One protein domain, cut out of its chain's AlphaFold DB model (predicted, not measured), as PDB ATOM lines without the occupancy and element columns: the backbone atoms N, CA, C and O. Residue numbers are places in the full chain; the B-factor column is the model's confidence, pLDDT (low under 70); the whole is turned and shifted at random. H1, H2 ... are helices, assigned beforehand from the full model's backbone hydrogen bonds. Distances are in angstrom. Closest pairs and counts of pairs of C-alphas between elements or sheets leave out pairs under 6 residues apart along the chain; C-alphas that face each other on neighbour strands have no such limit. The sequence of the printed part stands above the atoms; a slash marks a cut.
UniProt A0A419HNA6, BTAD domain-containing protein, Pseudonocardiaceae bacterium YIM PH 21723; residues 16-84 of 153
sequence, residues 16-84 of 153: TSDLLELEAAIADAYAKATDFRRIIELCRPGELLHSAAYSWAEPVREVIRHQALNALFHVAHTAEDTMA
ATOM      1  N   THR A  16       4.978  -5.468  97.461       81.31
ATOM      2  CA  THR A  16       4.312  -4.689  96.419       81.31
ATOM      3  C   THR A  16       2.871  -5.166  96.286       81.31
ATOM      4  O   THR A  16       2.569  -6.352  96.431       81.31
ATOM      5  N   SER A  17       1.964  -4.224  96.057       88.88
ATOM      6  CA  SER A  17       0.556  -4.483  95.772       88.88
ATOM      7  C   SER A  17       0.046  -3.353  94.897       88.88
ATOM      8  O   SER A  17       0.405  -2.194  95.095       88.88
ATOM      9  N   ASP A  18      -0.826  -3.710  93.965       87.81
ATOM     10  CA  ASP A  18      -1.654  -2.788  93.190       87.81
ATOM     11  C   ASP A  18      -2.316  -1.689  94.037       87.81
ATOM     12  O   ASP A  18      -2.355  -0.542  93.600       87.81
ATOM     13  N   LEU A  19      -2.771  -1.998  95.256       88.44
ATOM     14  CA  LEU A  19      -3.323  -1.007  96.181       88.44
ATOM     15  C   LEU A  19      -2.275   0.022  96.628       88.44
ATOM     16  O   LEU A  19      -2.539   1.218  96.551       88.44
ATOM     17  N   LEU A  20      -1.081  -0.420  97.040       90.50
ATOM     18  CA  LEU A  20       0.004   0.489  97.442       90.50
ATOM     19  C   LEU A  20       0.453   1.366  96.266       90.50
ATOM     20  O   LEU A  20       0.736   2.553  96.427       90.50
ATOM     21  N   GLU A  21       0.496   0.786  95.068       92.19
ATOM     22  CA  GLU A  21       0.827   1.512  93.845       92.19
ATOM     23  C   GLU A  21      -0.260   2.526  93.463       92.19
ATOM     24  O   GLU A  21       0.061   3.618  92.992       92.19
ATOM     25  N   LEU A  22      -1.535   2.198  93.693       92.00
ATOM     26  CA  LEU A  22      -2.655   3.109  93.465       92.00
ATOM     27  C   LEU A  22      -2.615   4.277  94.451       92.00
ATOM     28  O   LEU A  22      -2.720   5.422  94.027       92.00
ATOM     29  N   GLU A  23      -2.412   4.013  95.743       92.88
ATOM     30  CA  GLU A  23      -2.295   5.054  96.772       92.88
ATOM     31  C   GLU A  23      -1.156   6.036  96.464       92.88
ATOM     32  O   GLU A  23      -1.348   7.252  96.540       92.88
ATOM     33  N   ALA A  24       0.008   5.525  96.046       92.81
ATOM     34  CA  ALA A  24       1.135   6.354  95.630       92.81
ATOM     35  C   ALA A  24       0.800   7.205  94.391       92.81
ATOM     36  O   ALA A  24       1.016   8.418  94.400       92.81
ATOM     37  N   ALA A  25       0.203   6.600  93.357       94.19
ATOM     38  CA  ALA A  25      -0.186   7.316  92.142       94.19
ATOM     39  C   ALA A  25      -1.238   8.405  92.418       94.19
ATOM     40  O   ALA A  25      -1.178   9.485  91.833       94.19
ATOM     41  N   ILE A  26      -2.182   8.153  93.331       93.69
ATOM     42  CA  ILE A  26      -3.174   9.141  93.775       93.69
ATOM     43  C   ILE A  26      -2.492  10.315  94.481       93.69
ATOM     44  O   ILE A  26      -2.804  11.473  94.190       93.69
ATOM     45  N   ALA A  27      -1.556  10.036  95.390       93.44
ATOM     46  CA  ALA A  27      -0.817  11.076  96.096       93.44
ATOM     47  C   ALA A  27      -0.026  11.969  95.122       93.44
ATOM     48  O   ALA A  27      -0.090  13.196  95.223       93.44
ATOM     49  N   ASP A  28       0.657  11.373  94.141       92.19
ATOM     50  CA  ASP A  28       1.390  12.115  93.114       92.19
ATOM     51  C   ASP A  28       0.459  12.918  92.189       92.19
ATOM     52  O   ASP A  28       0.723  14.092  91.914       92.19
ATOM     53  N   ALA A  29      -0.677  12.347  91.780       91.38
ATOM     54  CA  ALA A  29      -1.666  13.036  90.954       91.38
ATOM     55  C   ALA A  29      -2.281  14.262  91.643       91.38
ATOM     56  O   ALA A  29      -2.505  15.283  90.987       91.38
ATOM     57  N   TYR A  30      -2.528  14.200  92.955       90.12
ATOM     58  CA  TYR A  30      -3.014  15.357  93.708       90.12
ATOM     59  C   TYR A  30      -1.926  16.400  93.966       90.12
ATOM     60  O   TYR A  30      -2.210  17.595  93.927       90.12
ATOM     61  N   ALA A  31      -0.685  15.977  94.214       92.00
ATOM     62  CA  ALA A  31       0.400  16.896  94.544       92.00
ATOM     63  C   ALA A  31       1.004  17.598  93.317       92.00
ATOM     64  O   ALA A  31       1.418  18.754  93.411       92.00
ATOM     65  N   LYS A  32       1.105  16.897  92.181       90.62
ATOM     66  CA  LYS A  32       1.903  17.324  91.018       90.62
ATOM     67  C   LYS A  32       1.126  17.334  89.703       90.62
ATOM     68  O   LYS A  32       1.688  17.757  88.697       90.62
ATOM     69  N   ALA A  33      -0.129  16.873  89.693       86.56
ATOM     70  CA  ALA A  33      -0.909  16.663  88.469       86.56
ATOM     71  C   ALA A  33      -0.193  15.751  87.446       86.56
ATOM     72  O   ALA A  33      -0.251  15.978  86.237       86.56
ATOM     73  N   THR A  34       0.500  14.718  87.937       86.25
ATOM     74  CA  THR A  34       1.178  13.691  87.128       86.25
ATOM     75  C   THR A  34       0.533  12.314  87.317       86.25
ATOM     76  O   THR A  34      -0.460  12.171  88.023       86.25
ATOM     77  N   ASP A  35       1.055  11.294  86.630       89.38
ATOM     78  CA  ASP A  35       0.709   9.872  86.826       89.38
ATOM     79  C   ASP A  35      -0.755   9.470  86.590       89.38
ATOM     80  O   ASP A  35      -1.165   8.342  86.870       89.38
ATOM     81  N   PHE A  36      -1.529  10.330  85.935       95.00
ATOM     82  CA  PHE A  36      -2.910  10.055  85.534       95.00
ATOM     83  C   PHE A  36      -3.063   8.750  84.746       95.00
ATOM     84  O   PHE A  36      -3.979   7.966  84.997       95.00
ATOM     85  N   ARG A  37      -2.126   8.468  83.832       95.81
ATOM     86  CA  ARG A  37      -2.100   7.203  83.090       95.81
ATOM     87  C   ARG A  37      -1.988   6.011  84.039       95.81
ATOM     88  O   ARG A  37      -2.679   5.022  83.830       95.81
ATOM     89  N   ARG A  38      -1.156   6.096  85.080       95.12
ATOM     90  CA  ARG A  38      -0.955   4.992  86.024       95.12
ATOM     91  C   ARG A  38      -2.228   4.691  86.813       95.12
ATOM     92  O   ARG A  38      -2.571   3.520  86.939       95.12
ATOM     93  N   ILE A  39      -2.951   5.726  87.246       96.06
ATOM     94  CA  ILE A  39      -4.257   5.589  87.918       96.06
ATOM     95  C   ILE A  39      -5.249   4.837  87.022       96.06
ATOM     96  O   ILE A  39      -5.853   3.858  87.452       96.06
ATOM     97  N   ILE A  40      -5.383   5.249  85.757       96.56
ATOM     98  CA  ILE A  40      -6.276   4.602  84.780       96.56
ATOM     99  C   ILE A  40      -5.940   3.111  84.622       96.56
ATOM    100  O   ILE A  40      -6.842   2.276  84.632       96.56
ATOM    101  N   GLU A  41      -4.654   2.776  84.482       95.62
ATOM    102  CA  GLU A  41      -4.195   1.392  84.312       95.62
ATOM    103  C   GLU A  41      -4.478   0.525  85.544       95.62
ATOM    104  O   GLU A  41      -4.962  -0.595  85.396       95.62
ATOM    105  N   LEU A  42      -4.219   1.038  86.750       94.44
ATOM    106  CA  LEU A  42      -4.439   0.309  88.004       94.44
ATOM    107  C   LEU A  42      -5.927   0.075  88.291       94.44
ATOM    108  O   LEU A  42      -6.292  -0.977  88.803       94.44
ATOM    109  N   CYS A  43      -6.794   1.014  87.907       94.50
ATOM    110  CA  CYS A  43      -8.242   0.881  88.068       94.50
ATOM    111  C   CYS A  43      -8.910   0.063  86.947       94.50
ATOM    112  O   CYS A  43     -10.070  -0.337  87.071       94.50
ATOM    113  N   ARG A  44      -8.225  -0.183  85.820       93.38
ATOM    114  CA  ARG A  44      -8.813  -0.858  84.649       93.38
ATOM    115  C   ARG A  44      -9.343  -2.274  84.927       93.38
ATOM    116  O   ARG A  44     -10.406  -2.562  84.365       93.38
ATOM    117  N   PRO A  45      -8.673  -3.130  85.729       89.75
ATOM    118  CA  PRO A  45      -9.135  -4.487  86.027       89.75
ATOM    119  C   PRO A  45     -10.481  -4.554  86.761       89.75
ATOM    120  O   PRO A  45     -11.125  -5.598  86.722       89.75
ATOM    121  N   GLY A  46     -10.924  -3.454  87.377       85.00
ATOM    122  CA  GLY A  46     -12.182  -3.380  88.112       85.00
ATOM    123  C   GLY A  46     -11.979  -3.439  89.623       85.00
ATOM    124  O   GLY A  46     -10.981  -2.953  90.150       85.00
ATOM    125  N   GLU A  47     -12.965  -3.995  90.323       81.38
ATOM    126  CA  GLU A  47     -13.005  -4.015  91.783       81.38
ATOM    127  C   GLU A  47     -11.838  -4.819  92.387       81.38
ATOM    128  O   GLU A  47     -11.646  -6.005  92.103       81.38
ATOM    129  N   LEU A  48     -11.056  -4.174  93.255       79.38
ATOM    130  CA  LEU A  48     -10.016  -4.848  94.030       79.38
ATOM    131  C   LEU A  48     -10.650  -5.831  95.020       79.38
ATOM    132  O   LEU A  48     -11.744  -5.603  95.523       79.38
ATOM    133  N   LEU A  49      -9.962  -6.938  95.314       81.38
ATOM    134  CA  LEU A  49     -10.476  -8.002  96.193       81.38
ATOM    135  C   LEU A  49     -11.821  -8.609  95.736       81.38
ATOM    136  O   LEU A  49     -12.558  -9.143  96.568       81.38
ATOM    137  N   HIS A  50     -12.144  -8.572  94.438       79.12
ATOM    138  CA  HIS A  50     -13.416  -9.081  93.907       79.12
ATOM    139  C   HIS A  50     -13.698 -10.551  94.279       79.12
ATOM    140  O   HIS A  50     -14.826 -10.923  94.584       79.12
ATOM    141  N   SER A  51     -12.666 -11.399  94.325       81.69
ATOM    142  CA  SER A  51     -12.797 -12.818  94.692       81.69
ATOM    143  C   SER A  51     -12.792 -13.084  96.204       81.69
ATOM    144  O   SER A  51     -12.998 -14.220  96.637       81.69
ATOM    145  N   ALA A  52     -12.553 -12.064  97.034       84.19
ATOM    146  CA  ALA A  52     -12.457 -12.214  98.479       84.19
ATOM    147  C   ALA A  52     -13.852 -12.166  99.123       84.19
ATOM    148  O   ALA A  52     -14.316 -11.118  99.565       84.19
ATOM    149  N   ALA A  53     -14.513 -13.318  99.239       81.50
ATOM    150  CA  ALA A  53     -15.847 -13.448  99.843       81.50
ATOM    151  C   ALA A  53     -15.877 -13.293 101.383       81.50
ATOM    152  O   ALA A  53     -16.815 -13.732 102.047       81.50
ATOM    153  N   TYR A  54     -14.842 -12.702 101.981       87.06
ATOM    154  CA  TYR A  54     -14.792 -12.492 103.420       87.06
ATOM    155  C   TYR A  54     -15.627 -11.274 103.820       87.06
ATOM    156  O   TYR A  54     -15.550 -10.226 103.184       87.06
ATOM    157  N   SER A  55     -16.364 -11.374 104.925       86.38
ATOM    158  CA  SER A  55     -17.205 -10.278 105.430       86.38
ATOM    159  C   SER A  55     -16.422  -9.007 105.772       86.38
ATOM    160  O   SER A  55     -16.952  -7.910 105.641       86.38
ATOM    161  N   TRP A  56     -15.151  -9.134 106.170       88.00
ATOM    162  CA  TRP A  56     -14.272  -7.985 106.411       88.00
ATOM    163  C   TRP A  56     -13.855  -7.266 105.124       88.00
ATOM    164  O   TRP A  56     -13.446  -6.111 105.188       88.00
ATOM    165  N   ALA A  57     -13.929  -7.932 103.967       89.00
ATOM    166  CA  ALA A  57     -13.442  -7.386 102.707       89.00
ATOM    167  C   ALA A  57     -14.424  -6.385 102.092       89.00
ATOM    168  O   ALA A  57     -13.979  -5.441 101.454       89.00
ATOM    169  N   GLU A  58     -15.729  -6.536 102.329       89.12
ATOM    170  CA  GLU A  58     -16.761  -5.634 101.796       89.12
ATOM    171  C   GLU A  58     -16.555  -4.157 102.180       89.12
ATOM    172  O   GLU A  58     -16.410  -3.331 101.279       89.12
ATOM    173  N   PRO A  59     -16.436  -3.782 103.471       90.69
ATOM    174  CA  PRO A  59     -16.211  -2.381 103.830       90.69
ATOM    175  C   PRO A  59     -14.873  -1.844 103.303       90.69
ATOM    176  O   PRO A  59     -14.752  -0.656 103.020       90.69
ATOM    177  N   VAL A  60     -13.862  -2.705 103.154       90.44
ATOM    178  CA  VAL A  60     -12.563  -2.315 102.591       90.44
ATOM    179  C   VAL A  60     -12.679  -2.064 101.085       90.44
ATOM    180  O   VAL A  60     -12.149  -1.067 100.600       90.44
ATOM    181  N   ARG A  61     -13.413  -2.911 100.351       89.94
ATOM    182  CA  ARG A  61     -13.714  -2.706  98.927       89.94
ATOM    183  C   ARG A  61     -14.446  -1.399  98.687       89.94
ATOM    184  O   ARG A  61     -14.057  -0.665  97.786       89.94
ATOM    185  N   GLU A  62     -15.438  -1.087  99.516       91.12
ATOM    186  CA  GLU A  62     -16.187   0.169  99.428       91.12
ATOM    187  C   GLU A  62     -15.261   1.386  99.526       91.12
ATOM    188  O   GLU A  62     -15.274   2.267  98.666       91.12
ATOM    189  N   VAL A  63     -14.385   1.400 100.536       92.62
ATOM    190  CA  VAL A  63     -13.415   2.485 100.741       92.62
ATOM    191  C   VAL A  63     -12.481   2.628  99.539       92.62
ATOM    192  O   VAL A  63     -12.296   3.735  99.030       92.62
ATOM    193  N   ILE A  64     -11.929   1.515  99.055       91.19
ATOM    194  CA  ILE A  64     -11.007   1.506  97.915       91.19
ATOM    195  C   ILE A  64     -11.714   1.970  96.635       91.19
ATOM    196  O   ILE A  64     -11.166   2.778  95.884       91.19
ATOM    197  N   ARG A  65     -12.947   1.514  96.387       92.25
ATOM    198  CA  ARG A  65     -13.736   1.909  95.215       92.25
ATOM    199  C   ARG A  65     -14.025   3.405  95.226       92.25
ATOM    200  O   ARG A  65     -13.826   4.059  94.206       92.25
ATOM    201  N   HIS A  66     -14.403   3.974  96.371       92.94
ATOM    202  CA  HIS A  66     -14.575   5.421  96.506       92.94
ATOM    203  C   HIS A  66     -13.280   6.200  96.243       92.94
ATOM    204  O   HIS A  66     -13.303   7.203  95.530       92.94
ATOM    205  N   GLN A  67     -12.143   5.747  96.779       93.75
ATOM    206  CA  GLN A  67     -10.844   6.381  96.525       93.75
ATOM    207  C   GLN A  67     -10.475   6.339  95.036       93.75
ATOM    208  O   GLN A  67     -10.083   7.363  94.473       93.75
ATOM    209  N   ALA A  68     -10.662   5.188  94.388       94.19
ATOM    210  CA  ALA A  68     -10.419   5.007  92.962       94.19
ATOM    211  C   ALA A  68     -11.328   5.899  92.103       94.19
ATOM    212  O   ALA A  68     -10.846   6.558  91.182       94.19
ATOM    213  N   LEU A  69     -12.626   5.973  92.419       95.44
ATOM    214  CA  LEU A  69     -13.572   6.850  91.724       95.44
ATOM    215  C   LEU A  69     -13.174   8.321  91.864       95.44
ATOM    216  O   LEU A  69     -13.095   9.021  90.857       95.44
ATOM    217  N   ASN A  70     -12.851   8.779  93.075       94.81
ATOM    218  CA  ASN A  70     -12.407  10.156  93.308       94.81
ATOM    219  C   ASN A  70     -11.141  10.488  92.508       94.81
ATOM    220  O   ASN A  70     -11.064  11.543  91.879       94.81
ATOM    221  N   ALA A  71     -10.174   9.572  92.472       95.25
ATOM    222  CA  ALA A  71      -8.961   9.733  91.683       95.25
ATOM    223  C   ALA A  71      -9.245   9.801  90.175       95.25
ATOM    224  O   ALA A  71      -8.705  10.661  89.483       95.25
ATOM    225  N   LEU A  72     -10.120   8.938  89.653       96.81
ATOM    226  CA  LEU A  72     -10.520   8.966  88.243       96.81
ATOM    227  C   LEU A  72     -11.288  10.242  87.891       96.81
ATOM    228  O   LEU A  72     -11.080  10.788  86.809       96.81
ATOM    229  N   PHE A  73     -12.123  10.759  88.795       95.38
ATOM    230  CA  PHE A  73     -12.765  12.062  88.624       95.38
ATOM    231  C   PHE A  73     -11.752  13.208  88.625       95.38
ATOM    232  O   PHE A  73     -11.879  14.120  87.810       95.38
ATOM    233  N   HIS A  74     -10.728  13.149  89.477       94.62
ATOM    234  CA  HIS A  74      -9.628  14.116  89.465       94.62
ATOM    235  C   HIS A  74      -8.863  14.085  88.139       94.62
ATOM    236  O   HIS A  74      -8.659  15.130  87.518       94.62
ATOM    237  N   VAL A  75      -8.518  12.890  87.643       96.19
ATOM    238  CA  VAL A  75      -7.920  12.716  86.307       96.19
ATOM    239  C   VAL A  75      -8.835  13.302  85.240       96.19
ATOM    240  O   VAL A  75      -8.381  14.076  84.401       96.19
ATOM    241  N   ALA A  76     -10.130  12.984  85.291       95.19
ATOM    242  CA  ALA A  76     -11.098  13.514  84.349       95.19
ATOM    243  C   ALA A  76     -11.138  15.042  84.382       95.19
ATOM    244  O   ALA A  76     -11.213  15.650  83.330       95.19
ATOM    245  N   HIS A  77     -11.049  15.683  85.544       92.25
ATOM    246  CA  HIS A  77     -11.084  17.144  85.636       92.25
ATOM    247  C   HIS A  77      -9.807  17.832  85.137       92.25
ATOM    248  O   HIS A  77      -9.877  18.960  84.655       92.25
ATOM    249  N   THR A  78      -8.659  17.170  85.268       93.31
ATOM    250  CA  THR A  78      -7.345  17.818  85.134       93.31
ATOM    251  C   THR A  78      -6.625  17.459  83.835       93.31
ATOM    252  O   THR A  78      -5.790  18.224  83.361       93.31
ATOM    253  N   ALA A  79      -6.910  16.289  83.261       93.06
ATOM    254  CA  ALA A  79      -6.219  15.785  82.083       93.06
ATOM    255  C   ALA A  79      -6.840  16.281  80.766       93.06
ATOM    256  O   ALA A  79      -7.997  16.704  80.702       93.06
ATOM    257  N   GLU A  80      -6.069  16.141  79.686       91.25
ATOM    258  CA  GLU A  80      -6.539  16.353  78.314       91.25
ATOM    259  C   GLU A  80      -7.731  15.449  77.970       91.25
ATOM    260  O   GLU A  80      -7.877  14.344  78.503       91.25
ATOM    261  N   ASP A  81      -8.561  15.887  77.018       89.44
ATOM    262  CA  ASP A  81      -9.889  15.305  76.781       89.44
ATOM    263  C   ASP A  81      -9.882  13.786  76.531       89.44
ATOM    264  O   ASP A  81     -10.705  13.055  77.076       89.44
ATOM    265  N   THR A  82      -8.902  13.281  75.777       92.06
ATOM    266  CA  THR A  82      -8.785  11.838  75.498       92.06
ATOM    267  C   THR A  82      -8.557  11.009  76.764       92.06
ATOM    268  O   THR A  82      -9.204   9.980  76.951       92.06
ATOM    269  N   MET A  83      -7.676  11.469  77.652       94.69
ATOM    270  CA  MET A  83      -7.359  10.784  78.906       94.69
ATOM    271  C   MET A  83      -8.483  10.948  79.927       94.69
ATOM    272  O   MET A  83      -8.787  10.015  80.667       94.69
ATOM    273  N   ALA A  84      -9.139  12.107  79.931       94.56
ATOM    274  CA  ALA A  84     -10.288  12.353  80.782       94.56
ATOM    275  C   ALA A  84     -11.479  11.446  80.432       94.56
ATOM    276  O   ALA A  84     -12.090  10.855  81.323       94.56
TER     277      ALA A  84
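This is residues 16 to 84 of the 153 residues of the protein "BTAD domain-containing protein" of Pseudonocardiaceae bacterium YIM PH 21723 (UniProt A0A419HNA6). One long helix, H3, lies side by side with two shorter ones, H1 and H2, their three centres making a triangle, and H1 and H2 form a hairpin packed on residues 68 to 75 of H3. A long loop, residues 44 to 56, leads from H2 to the first residue of H3, and tiny H4 folds back at H3's other end. The 69 printed residues hold four named helices, in the order H1, H2, H3, H4, and no named strand: the class is all helix. The whole is compact, with a radius of gyration of the C-alphas of 12.5 A, and elongated, spanning 39 by 22 by 16 A.

H3, residues 57 to 78, measures 31.3 A from C-alpha 57 at (-13.442, -7.386, 102.707) to C-alpha 78. H1, residues 18 to 32, begins with C-alpha 18 at (-1.654, -2.788, 93.190) and measures 20.5 A. H2, residues 36 to 43, measures 10.9 A. H4, residues 81 to 84, measures 5.0 A and ends with C-alpha 84 at (-10.288, 12.353, 80.782).

H3 is the hub, and helix packing is mostly aligned, at shallow tilts. H2 and H3, a helical hairpin, touch at a shallow tilt of 25 degrees, opposite ways; their closest C-alphas, Phe 36 and Val 75, are 5.7 A apart. H1 and H3 only just touch, with 3 pairs of C-alphas within 8 A, Ile 26 and Ala 71 closest at 6.2 A; they run the same way at a shallow tilt of 33 degrees, only just short of steep. H1 and H2, also a helical hairpin, touch at 24 degrees, a shallow tilt, opposite ways; the C-alphas of Ala 25 and Ile 39 are closest, 6.1 A. H4 and H3 touch only at the corner, the C-alphas of Ala 76 and Ala 84 closest at 3.8 A. H1 and H4 are apart. In H1, H2 and H3 every O i to N i+4 pair is within hydrogen-bond range; H4 is too short for one.

The C-alphas farthest apart, Ser 55 and Glu 80, are 39.5 A apart. The printed part has no cut. The H2 to H3 link is long; the other two are tight. Mean pLDDT of the printed part is 90.9, and no printed residue is under 70.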